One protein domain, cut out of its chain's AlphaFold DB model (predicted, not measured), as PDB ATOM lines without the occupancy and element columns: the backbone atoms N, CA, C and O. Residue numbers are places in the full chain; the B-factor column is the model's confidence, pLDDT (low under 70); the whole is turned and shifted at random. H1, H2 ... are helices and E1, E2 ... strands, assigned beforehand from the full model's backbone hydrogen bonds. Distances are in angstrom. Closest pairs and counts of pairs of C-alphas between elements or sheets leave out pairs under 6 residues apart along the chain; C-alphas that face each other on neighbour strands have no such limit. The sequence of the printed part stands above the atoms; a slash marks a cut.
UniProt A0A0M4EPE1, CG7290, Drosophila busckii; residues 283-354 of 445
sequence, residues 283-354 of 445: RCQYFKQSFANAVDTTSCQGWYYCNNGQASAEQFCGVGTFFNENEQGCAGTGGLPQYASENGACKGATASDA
ATOM      1  N   ARG A 283     203.767 182.669 105.252       90.44
ATOM      2  CA  ARG A 283     203.973 184.112 105.483       90.44
ATOM      3  C   ARG A 283     204.710 184.847 104.355       90.44
ATOM      4  O   ARG A 283     204.894 186.064 104.450       90.44
ATOM      5  N   CYS A 284     205.094 184.161 103.280       87.19
ATOM      6  CA  CYS A 284     205.568 184.800 102.055       87.19
ATOM      7  C   CYS A 284     204.418 185.209 101.115       87.19
ATOM      8  O   CYS A 284     204.631 186.021 100.216       87.19
ATOM      9  N   GLN A 285     203.184 184.747 101.356       75.50
ATOM     10  CA  GLN A 285     201.987 185.205 100.644       75.50
ATOM     11  C   GLN A 285     201.862 186.737 100.724       75.50
ATOM     12  O   GLN A 285     201.950 187.308 101.810       75.50
ATOM     13  N   TYR A 286     201.668 187.416  99.590       66.94
ATOM     14  CA  TYR A 286     201.701 188.887  99.454       66.94
ATOM     15  C   TYR A 286     203.031 189.584  99.798       66.94
ATOM     16  O   TYR A 286     203.154 190.789  99.573       66.94
ATOM     17  N   PHE A 287     204.032 188.884 100.332       74.06
ATOM     18  CA  PHE A 287     205.266 189.510 100.784       74.06
ATOM     19  C   PHE A 287     206.210 189.765  99.607       74.06
ATOM     20  O   PHE A 287     206.496 188.871  98.812       74.06
ATOM     21  N   LYS A 288     206.677 191.012  99.478       68.94
ATOM     22  CA  LYS A 288     207.491 191.469  98.338       68.94
ATOM     23  C   LYS A 288     208.991 191.573  98.646       68.94
ATOM     24  O   LYS A 288     209.767 191.825  97.731       68.94
ATOM     25  N   GLN A 289     209.405 191.398  99.906       75.00
ATOM     26  CA  GLN A 289     210.825 191.335 100.275       75.00
ATOM     27  C   GLN A 289     211.319 189.880 100.334       75.00
ATOM     28  O   GLN A 289     210.545 188.940 100.165       75.00
ATOM     29  N   SER A 290     212.622 189.690 100.555       84.31
ATOM     30  CA  SER A 290     213.264 188.371 100.473       84.31
ATOM     31  C   SER A 290     213.046 187.487 101.700       84.31
ATOM     32  O   SER A 290     213.166 186.275 101.569       84.31
ATOM     33  N   PHE A 291     212.749 188.045 102.875       91.00
ATOM     34  CA  PHE A 291     212.700 187.275 104.121       91.00
ATOM     35  C   PHE A 291     211.532 187.676 105.028       91.00
ATOM     36  O   PHE A 291     211.428 188.832 105.444       91.00
ATOM     37  N   ALA A 292     210.668 186.716 105.350       90.75
ATOM     38  CA  ALA A 292     209.542 186.879 106.271       90.75
ATOM     39  C   ALA A 292     209.851 186.218 107.622       90.75
ATOM     40  O   ALA A 292     210.539 185.201 107.656       90.75
ATOM     41  N   ASN A 293     209.305 186.727 108.729       93.25
ATOM     42  CA  ASN A 293     209.323 185.978 109.986       93.25
ATOM     43  C   ASN A 293     208.345 184.799 109.920       93.25
ATOM     44  O   ASN A 293     207.293 184.871 109.276       93.25
ATOM     45  N   ALA A 294     208.683 183.725 110.623       93.25
ATOM     46  CA  ALA A 294     207.748 182.659 110.932       93.25
ATOM     47  C   ALA A 294     206.782 183.097 112.043       93.25
ATOM     48  O   ALA A 294     206.976 184.126 112.697       93.25
ATOM     49  N   VAL A 295     205.717 182.320 112.246       93.06
ATOM     50  CA  VAL A 295     204.820 182.509 113.393       93.06
ATOM     51  C   VAL A 295     205.441 181.822 114.605       93.06
ATOM     52  O   VAL A 295     205.301 180.613 114.773       93.06
ATOM     53  N   ASP A 296     206.112 182.598 115.451       90.62
ATOM     54  CA  ASP A 296     206.726 182.129 116.692       90.62
ATOM     55  C   ASP A 296     206.360 183.073 117.844       90.62
ATOM     56  O   ASP A 296     206.955 184.137 118.038       90.62
ATOM     57  N   THR A 297     205.385 182.644 118.646       85.69
ATOM     58  CA  THR A 297     204.917 183.349 119.848       85.69
ATOM     59  C   THR A 297     205.816 183.127 121.070       85.69
ATOM     60  O   THR A 297     205.456 183.550 122.165       85.69
ATOM     61  N   THR A 298     206.947 182.429 120.926       89.38
ATOM     62  CA  THR A 298     207.887 182.116 122.014       89.38
ATOM     63  C   THR A 298     209.119 183.006 121.939       89.38
ATOM     64  O   THR A 298     209.394 183.733 122.894       89.38
ATOM     65  N   SER A 299     209.844 182.980 120.815       91.44
ATOM     66  CA  SER A 299     211.159 183.630 120.685       91.44
ATOM     67  C   SER A 299     211.288 184.608 119.512       91.44
ATOM     68  O   SER A 299     212.217 185.416 119.497       91.44
ATOM     69  N   CYS A 300     210.358 184.566 118.551       95.19
ATOM     70  CA  CYS A 300     210.422 185.286 117.278       95.19
ATOM     71  C   CYS A 300     211.703 184.970 116.465       95.19
ATOM     72  O   CYS A 300     212.166 185.797 115.683       95.19
ATOM     73  N   GLN A 301     212.326 183.797 116.649       95.38
ATOM     74  CA  GLN A 301     213.587 183.444 115.967       95.38
ATOM     75  C   GLN A 301     213.387 182.892 114.557       95.38
ATOM     76  O   GLN A 301     214.302 183.018 113.741       95.38
ATOM     77  N   GLY A 302     212.240 182.266 114.289       94.31
ATOM     78  CA  GLY A 302     211.946 181.619 113.013       94.31
ATOM     79  C   GLY A 302     211.756 182.610 111.861       94.31
ATOM     80  O   GLY A 302     211.169 183.684 112.028       94.31
ATOM     81  N   TRP A 303     212.236 182.246 110.674       95.44
ATOM     82  CA  TRP A 303     212.096 183.010 109.436       95.44
ATOM     83  C   TRP A 303     212.113 182.120 108.187       95.44
ATOM     84  O   TRP A 303     212.581 180.982 108.200       95.44
ATOM     85  N   TYR A 304     211.602 182.666 107.086       94.25
ATOM     86  CA  TYR A 304     211.518 182.034 105.774       94.25
ATOM     87  C   TYR A 304     212.201 182.909 104.726       94.25
ATOM     88  O   TYR A 304     212.019 184.127 104.722       94.25
ATOM     89  N   TYR A 305     212.933 182.297 103.794       90.50
ATOM     90  CA  TYR A 305     213.250 182.943 102.522       90.50
ATOM     91  C   TYR A 305     212.024 182.868 101.607       90.50
ATOM     92  O   TYR A 305     211.433 181.801 101.441       90.50
ATOM     93  N   CYS A 306     211.654 184.001 101.021       83.31
ATOM     94  CA  CYS A 306     210.490 184.161 100.168       83.31
ATOM     95  C   CYS A 306     210.894 184.218  98.694       83.31
ATOM     96  O   CYS A 306     211.648 185.097  98.276       83.31
ATOM     97  N   ASN A 307     210.343 183.313  97.886       76.56
ATOM     98  CA  ASN A 307     210.552 183.274  96.440       76.56
ATOM     99  C   ASN A 307     209.207 183.107  95.725       76.56
ATOM    100  O   ASN A 307     208.538 182.097  95.916       76.56
ATOM    101  N   ASN A 308     208.806 184.090  94.910       66.38
ATOM    102  CA  ASN A 308     207.505 184.122  94.218       66.38
ATOM    103  C   ASN A 308     206.318 183.790  95.145       66.38
ATOM    104  O   ASN A 308     205.521 182.906  94.855       66.38
ATOM    105  N   GLY A 309     206.248 184.451  96.304       69.94
ATOM    106  CA  GLY A 309     205.179 184.237  97.282       69.94
ATOM    107  C   GLY A 309     205.278 182.949  98.106       69.94
ATOM    108  O   GLY A 309     204.486 182.795  99.030       69.94
ATOM    109  N   GLN A 310     206.240 182.057  97.841       77.38
ATOM    110  CA  GLN A 310     206.437 180.809  98.588       77.38
ATOM    111  C   GLN A 310     207.537 180.901  99.642       77.38
ATOM    112  O   GLN A 310     208.596 181.482  99.398       77.38
ATOM    113  N   ALA A 311     207.286 180.275 100.793       85.31
ATOM    114  CA  ALA A 311     208.238 180.124 101.885       85.31
ATOM    115  C   ALA A 311     209.206 178.950 101.657       85.31
ATOM    116  O   ALA A 311     208.817 177.867 101.214       85.31
ATOM    117  N   SER A 312     210.476 179.153 102.009       87.31
ATOM    118  CA  SER A 312     211.451 178.077 102.192       87.31
ATOM    119  C   SER A 312     211.112 177.201 103.406       87.31
ATOM    120  O   SER A 312     210.232 177.523 104.200       87.31
ATOM    121  N   ALA A 313     211.895 176.141 103.630       86.69
ATOM    122  CA  ALA A 313     211.977 175.539 104.959       86.69
ATOM    123  C   ALA A 313     212.353 176.606 106.007       86.69
ATOM    124  O   ALA A 313     213.177 177.483 105.719       86.69
ATOM    125  N   GLU A 314     211.764 176.513 107.201       91.38
ATOM    126  CA  GLU A 314     212.019 177.444 108.306       91.38
ATOM    127  C   GLU A 314     213.496 177.446 108.701       91.38
ATOM    128  O   GLU A 314     214.142 176.399 108.783       91.38
ATOM    129  N   GLN A 315     214.028 178.640 108.928       94.06
ATOM    130  CA  GLN A 315     215.371 178.899 109.423       94.06
ATOM    131  C   GLN A 315     215.273 179.711 110.713       94.06
ATOM    132  O   GLN A 315     214.254 180.344 110.970       94.06
ATOM    133  N   PHE A 316     216.330 179.718 111.523       95.19
ATOM    134  CA  PHE A 316     216.307 180.376 112.828       95.19
ATOM    135  C   PHE A 316     217.440 181.383 112.969       95.19
ATOM    136  O   PHE A 316     218.567 181.162 112.519       95.19
ATOM    137  N   CYS A 317     217.131 182.507 113.606       95.38
ATOM    138  CA  CYS A 317     218.121 183.437 114.120       95.38
ATOM    139  C   CYS A 317     218.931 182.824 115.275       95.38
ATOM    140  O   CYS A 317     218.519 181.855 115.911       95.38
ATOM    141  N   GLY A 318     220.111 183.386 115.549       92.00
ATOM    142  CA  GLY A 318     220.973 182.916 116.634       92.00
ATOM    143  C   GLY A 318     220.382 183.172 118.026       92.00
ATOM    144  O   GLY A 318     219.550 184.062 118.219       92.00
ATOM    145  N   VAL A 319     220.863 182.431 119.028       88.38
ATOM    146  CA  VAL A 319     220.471 182.625 120.436       88.38
ATOM    147  C   VAL A 319     220.687 184.085 120.859       88.38
ATOM    148  O   VAL A 319     221.731 184.670 120.575       88.38
ATOM    149  N   GLY A 320     219.703 184.675 121.544       88.50
ATOM    150  CA  GLY A 320     219.735 186.087 121.953       88.50
ATOM    151  C   GLY A 320     219.356 187.085 120.849       88.50
ATOM    152  O   GLY A 320     219.475 188.295 121.054       88.50
ATOM    153  N   THR A 321     218.868 186.606 119.701       95.25
ATOM    154  CA  THR A 321     218.311 187.439 118.622       95.25
ATOM    155  C   THR A 321     216.898 186.990 118.233       95.25
ATOM    156  O   THR A 321     216.444 185.933 118.666       95.25
ATOM    157  N   PHE A 322     216.200 187.810 117.450       96.19
ATOM    158  CA  PHE A 322     214.906 187.525 116.823       96.19
ATOM    159  C   PHE A 322     214.937 187.990 115.359       96.19
ATOM    160  O   PHE A 322     215.771 188.826 115.011       96.19
ATOM    161  N   PHE A 323     214.053 187.491 114.495       96.25
ATOM    162  CA  PHE A 323     213.985 187.946 113.106       96.25
ATOM    163  C   PHE A 323     213.114 189.201 112.956       96.25
ATOM    164  O   PHE A 323     211.911 189.184 113.230       96.25
ATOM    165  N   ASN A 324     213.716 190.288 112.471       93.75
ATOM    166  CA  ASN A 324     213.040 191.545 112.183       93.75
ATOM    167  C   ASN A 324     212.814 191.690 110.666       93.75
ATOM    168  O   ASN A 324     213.756 191.883 109.897       93.75
ATOM    169  N   GLU A 325     211.549 191.649 110.230       90.19
ATOM    170  CA  GLU A 325     211.179 191.802 108.815       90.19
ATOM    171  C   GLU A 325     211.526 193.186 108.247       90.19
ATOM    172  O   GLU A 325     211.818 193.290 107.056       90.19
ATOM    173  N   ASN A 326     211.544 194.241 109.066       87.31
ATOM    174  CA  ASN A 326     211.902 195.591 108.613       87.31
ATOM    175  C   ASN A 326     213.413 195.742 108.382       87.31
ATOM    176  O   ASN A 326     213.831 196.532 107.540       87.31
ATOM    177  N   GLU A 327     214.229 194.980 109.114       89.38
ATOM    178  CA  GLU A 327     215.688 194.926 108.942       89.38
ATOM    179  C   GLU A 327     216.120 193.829 107.950       89.38
ATOM    180  O   GLU A 327     217.293 193.765 107.588       89.38
ATOM    181  N   GLN A 328     215.187 192.969 107.509       92.88
ATOM    182  CA  GLN A 328     215.449 191.765 106.705       92.88
ATOM    183  C   GLN A 328     216.550 190.871 107.319       92.88
ATOM    184  O   GLN A 328     217.360 190.278 106.606       92.88
ATOM    185  N   GLY A 329     216.592 190.773 108.653       94.06
ATOM    186  CA  GLY A 329     217.684 190.112 109.365       94.06
ATOM    187  C   GLY A 329     217.435 189.899 110.859       94.06
ATOM    188  O   GLY A 329     216.389 190.246 111.404       94.06
ATOM    189  N   CYS A 330     218.423 189.299 111.526       96.38
ATOM    190  CA  CYS A 330     218.363 188.994 112.953       96.38
ATOM    191  C   CYS A 330     218.780 190.200 113.811       96.38
ATOM    192  O   CYS A 330     219.918 190.661 113.723       96.38
ATOM    193  N   ALA A 331     217.882 190.651 114.685       95.50
ATOM    194  CA  ALA A 331     218.063 191.776 115.597       95.50
ATOM    195  C   ALA A 331     218.204 191.306 117.058       95.50
ATOM    196  O   ALA A 331     217.693 190.255 117.446       95.50
ATOM    197  N   GLY A 332     218.893 192.079 117.902       93.25
ATOM    198  CA  GLY A 332     219.068 191.747 119.323       93.25
ATOM    199  C   GLY A 332     217.761 191.836 120.124       93.25
ATOM    200  O   GLY A 332     216.965 192.754 119.921       93.25
ATOM    201  N   THR A 333     217.558 190.935 121.092       91.50
ATOM    202  CA  THR A 333     216.307 190.821 121.883       91.50
ATOM    203  C   THR A 333     215.860 192.086 122.623       91.50
ATOM    204  O   THR A 333     214.692 192.173 122.995       91.50
ATOM    205  N   GLY A 334     216.716 193.099 122.792       90.88
ATOM    206  CA  GLY A 334     216.329 194.394 123.367       90.88
ATOM    207  C   GLY A 334     215.201 195.112 122.608       90.88
ATOM    208  O   GLY A 334     214.430 195.839 123.230       90.88
ATOM    209  N   GLY A 335     215.062 194.881 121.295       90.69
ATOM    210  CA  GLY A 335     213.957 195.417 120.483       90.69
ATOM    211  C   GLY A 335     212.696 194.540 120.450       90.69
ATOM    212  O   GLY A 335     211.640 195.003 120.011       90.69
ATOM    213  N   LEU A 336     212.777 193.288 120.923       93.69
ATOM    214  CA  LEU A 336     211.713 192.293 120.763       93.69
ATOM    215  C   LEU A 336     210.373 192.708 121.402       93.69
ATOM    216  O   LEU A 336     209.360 192.542 120.729       93.69
ATOM    217  N   PRO A 337     210.299 193.288 122.622       92.75
ATOM    218  CA  PRO A 337     209.010 193.645 123.222       92.75
ATOM    219  C   PRO A 337     208.219 194.675 122.404       92.75
ATOM    220  O   PRO A 337     207.000 194.556 122.279       92.75
ATOM    221  N   GLN A 338     208.903 195.661 121.811       92.50
ATOM    222  CA  GLN A 338     208.264 196.626 120.918       92.50
ATOM    223  C   GLN A 338     207.858 195.951 119.605       92.50
ATOM    224  O   GLN A 338     206.695 196.035 119.213       92.50
ATOM    225  N   TYR A 339     208.779 195.222 118.968       93.62
ATOM    226  CA  TYR A 339     208.502 194.531 117.712       93.62
ATOM    227  C   TYR A 339     207.305 193.572 117.837       93.62
ATOM    228  O   TYR A 339     206.361 193.672 117.058       93.62
ATOM    229  N   ALA A 340     207.268 192.722 118.865       93.81
ATOM    230  CA  ALA A 340     206.177 191.784 119.145       93.81
ATOM    231  C   ALA A 340     204.812 192.458 119.399       93.81
ATOM    232  O   ALA A 340     203.771 191.835 119.186       93.81
ATOM    233  N   SER A 341     204.793 193.722 119.843       91.06
ATOM    234  CA  SER A 341     203.554 194.497 120.035       91.06
ATOM    235  C   SER A 341     202.966 195.055 118.733       91.06
ATOM    236  O   SER A 341     201.760 195.283 118.645       91.06
ATOM    237  N   GLU A 342     203.806 195.236 117.711       90.19
ATOM    238  CA  GLU A 342     203.439 195.803 116.409       90.19
ATOM    239  C   GLU A 342     203.321 194.720 115.313       90.19
ATOM    240  O   GLU A 342     202.641 194.932 114.306       90.19
ATOM    241  N   ASN A 343     203.943 193.549 115.521       93.69
ATOM    242  CA  ASN A 343     204.117 192.483 114.531       93.69
ATOM    243  C   ASN A 343     203.506 191.156 115.022       93.69
ATOM    244  O   ASN A 343     204.082 190.451 115.853       93.69
ATOM    245  N   GLY A 344     202.339 190.796 114.485       94.19
ATOM    246  CA  GLY A 344     201.475 189.749 115.041       94.19
ATOM    247  C   GLY A 344     202.054 188.330 115.000       94.19
ATOM    248  O   GLY A 344     201.804 187.545 115.908       94.19
ATOM    249  N   ALA A 345     202.910 188.003 114.030       94.81
ATOM    250  CA  ALA A 345     203.590 186.702 113.988       94.81
ATOM    251  C   ALA A 345     204.572 186.459 115.150       94.81
ATOM    252  O   ALA A 345     204.910 185.312 115.421       94.81
ATOM    253  N   CYS A 346     204.974 187.515 115.863       95.75
ATOM    254  CA  CYS A 346     205.805 187.432 117.065       95.75
ATOM    255  C   CYS A 346     205.046 187.819 118.341       95.75
ATOM    256  O   CYS A 346     205.646 188.091 119.380       95.75
ATOM    257  N   LYS A 347     203.712 187.876 118.282       93.88
ATOM    258  CA  LYS A 347     202.867 188.300 119.398       93.88
ATOM    259  C   LYS A 347     203.019 187.354 120.587       93.88
ATOM    260  O   LYS A 347     202.787 186.156 120.474       93.88
ATOM    261  N   GLY A 348     203.384 187.916 121.736       89.50
ATOM    262  CA  GLY A 348     203.657 187.153 122.958       89.50
ATOM    263  C   GLY A 348     205.082 186.604 123.068       89.50
ATOM    264  O   GLY A 348     205.430 186.118 124.142       89.50
ATOM    265  N   ALA A 349     205.918 186.738 122.029       92.25
ATOM    266  CA  ALA A 349     207.315 186.330 122.098       92.25
ATOM    267  C   ALA A 349     208.070 187.124 123.171       92.25
ATOM    268  O   ALA A 349     207.879 188.331 123.347       92.25
ATOM    269  N   THR A 350     208.957 186.434 123.882       88.62
ATOM    270  CA  THR A 350     209.773 187.002 124.955       88.62
ATOM    271  C   THR A 350     211.247 186.737 124.693       88.62
ATOM    272  O   THR A 350     211.616 185.822 123.954       88.62
ATOM    273  N   ALA A 351     212.116 187.564 125.276       80.19
ATOM    274  CA  ALA A 351     213.552 187.355 125.178       80.19
ATOM    275  C   ALA A 351     213.900 186.004 125.819       80.19
ATOM    276  O   ALA A 351     213.822 185.845 127.035       80.19
ATOM    277  N   SER A 352     214.251 185.024 124.989       65.25
ATOM    278  CA  SER A 352     214.665 183.707 125.461       65.25
ATOM    279  C   SER A 352     216.065 183.813 126.062       65.25
ATOM    280  O   SER A 352     217.054 183.882 125.327       65.25
ATOM    281  N   ASP A 353     216.144 183.846 127.393       51.22
ATOM    282  CA  ASP A 353     217.414 183.751 128.111       51.22
ATOM    283  C   ASP A 353     218.137 182.455 127.723       51.22
ATOM    284  O   ASP A 353     217.538 181.382 127.602       51.22
ATOM    285  N   ALA A 354     219.444 182.560 127.487       50.28
ATOM    286  CA  ALA A 354     220.237 181.518 126.847       50.28
ATOM    287  C   ALA A 354     220.461 180.280 127.744       50.28
ATOM    288  O   ALA A 354     221.534 180.117 128.319       50.28
TER     289      ALA A 354
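This is residues 283 to 354 of the 445 residues of the protein "CG7290" of Drosophila busckii (UniProt A0A0M4EPE1). Little regular structure: two small hairpins, E1 with E2 and E3 with E4, follow each other along the length, and short helix H1 packs on E3 amid long loops. The printed part has 72 residues, with named elements E1 E2 E3 E4 H1 in chain order; both sheets are antiparallel, the class mixed, 27 residues in named elements. It is compact, radius of gyration of the C-alphas 11.2 A, spanning 35 by 22 by 18 A.

E1, residues 291 to 293, and E2, residues 302 to 307, form an antiparallel hairpin; N 292 and O 304 are 3.0 A apart. E3, residues 321 to 324, and E4, residues 329 to 332, form another, with N 331 and O 322 at 2.8 A. The closest C-alphas of E1 and E3, Asn 293 and Phe 323, are 5.9 A apart. H1, residues 333 to 342, is apart from E1 and E2; 4 of 6 O i to N i+4 pairs are within hydrogen-bond range. Its closest C-alpha pair with E3, Thr 333 and Thr 321, is 5.1 A.

E1 begins at C-alpha 291 (212.700, 187.275, 104.121). E2 measures 16.7 A. H1, 14.8 A, ends at C-alpha 342 (203.439, 195.803, 116.409).

The printed part has no cut. Residues 308 to 320 form a long link. pLDDT is under 70 at 286, 288, 308 to 309 and 352 to 354.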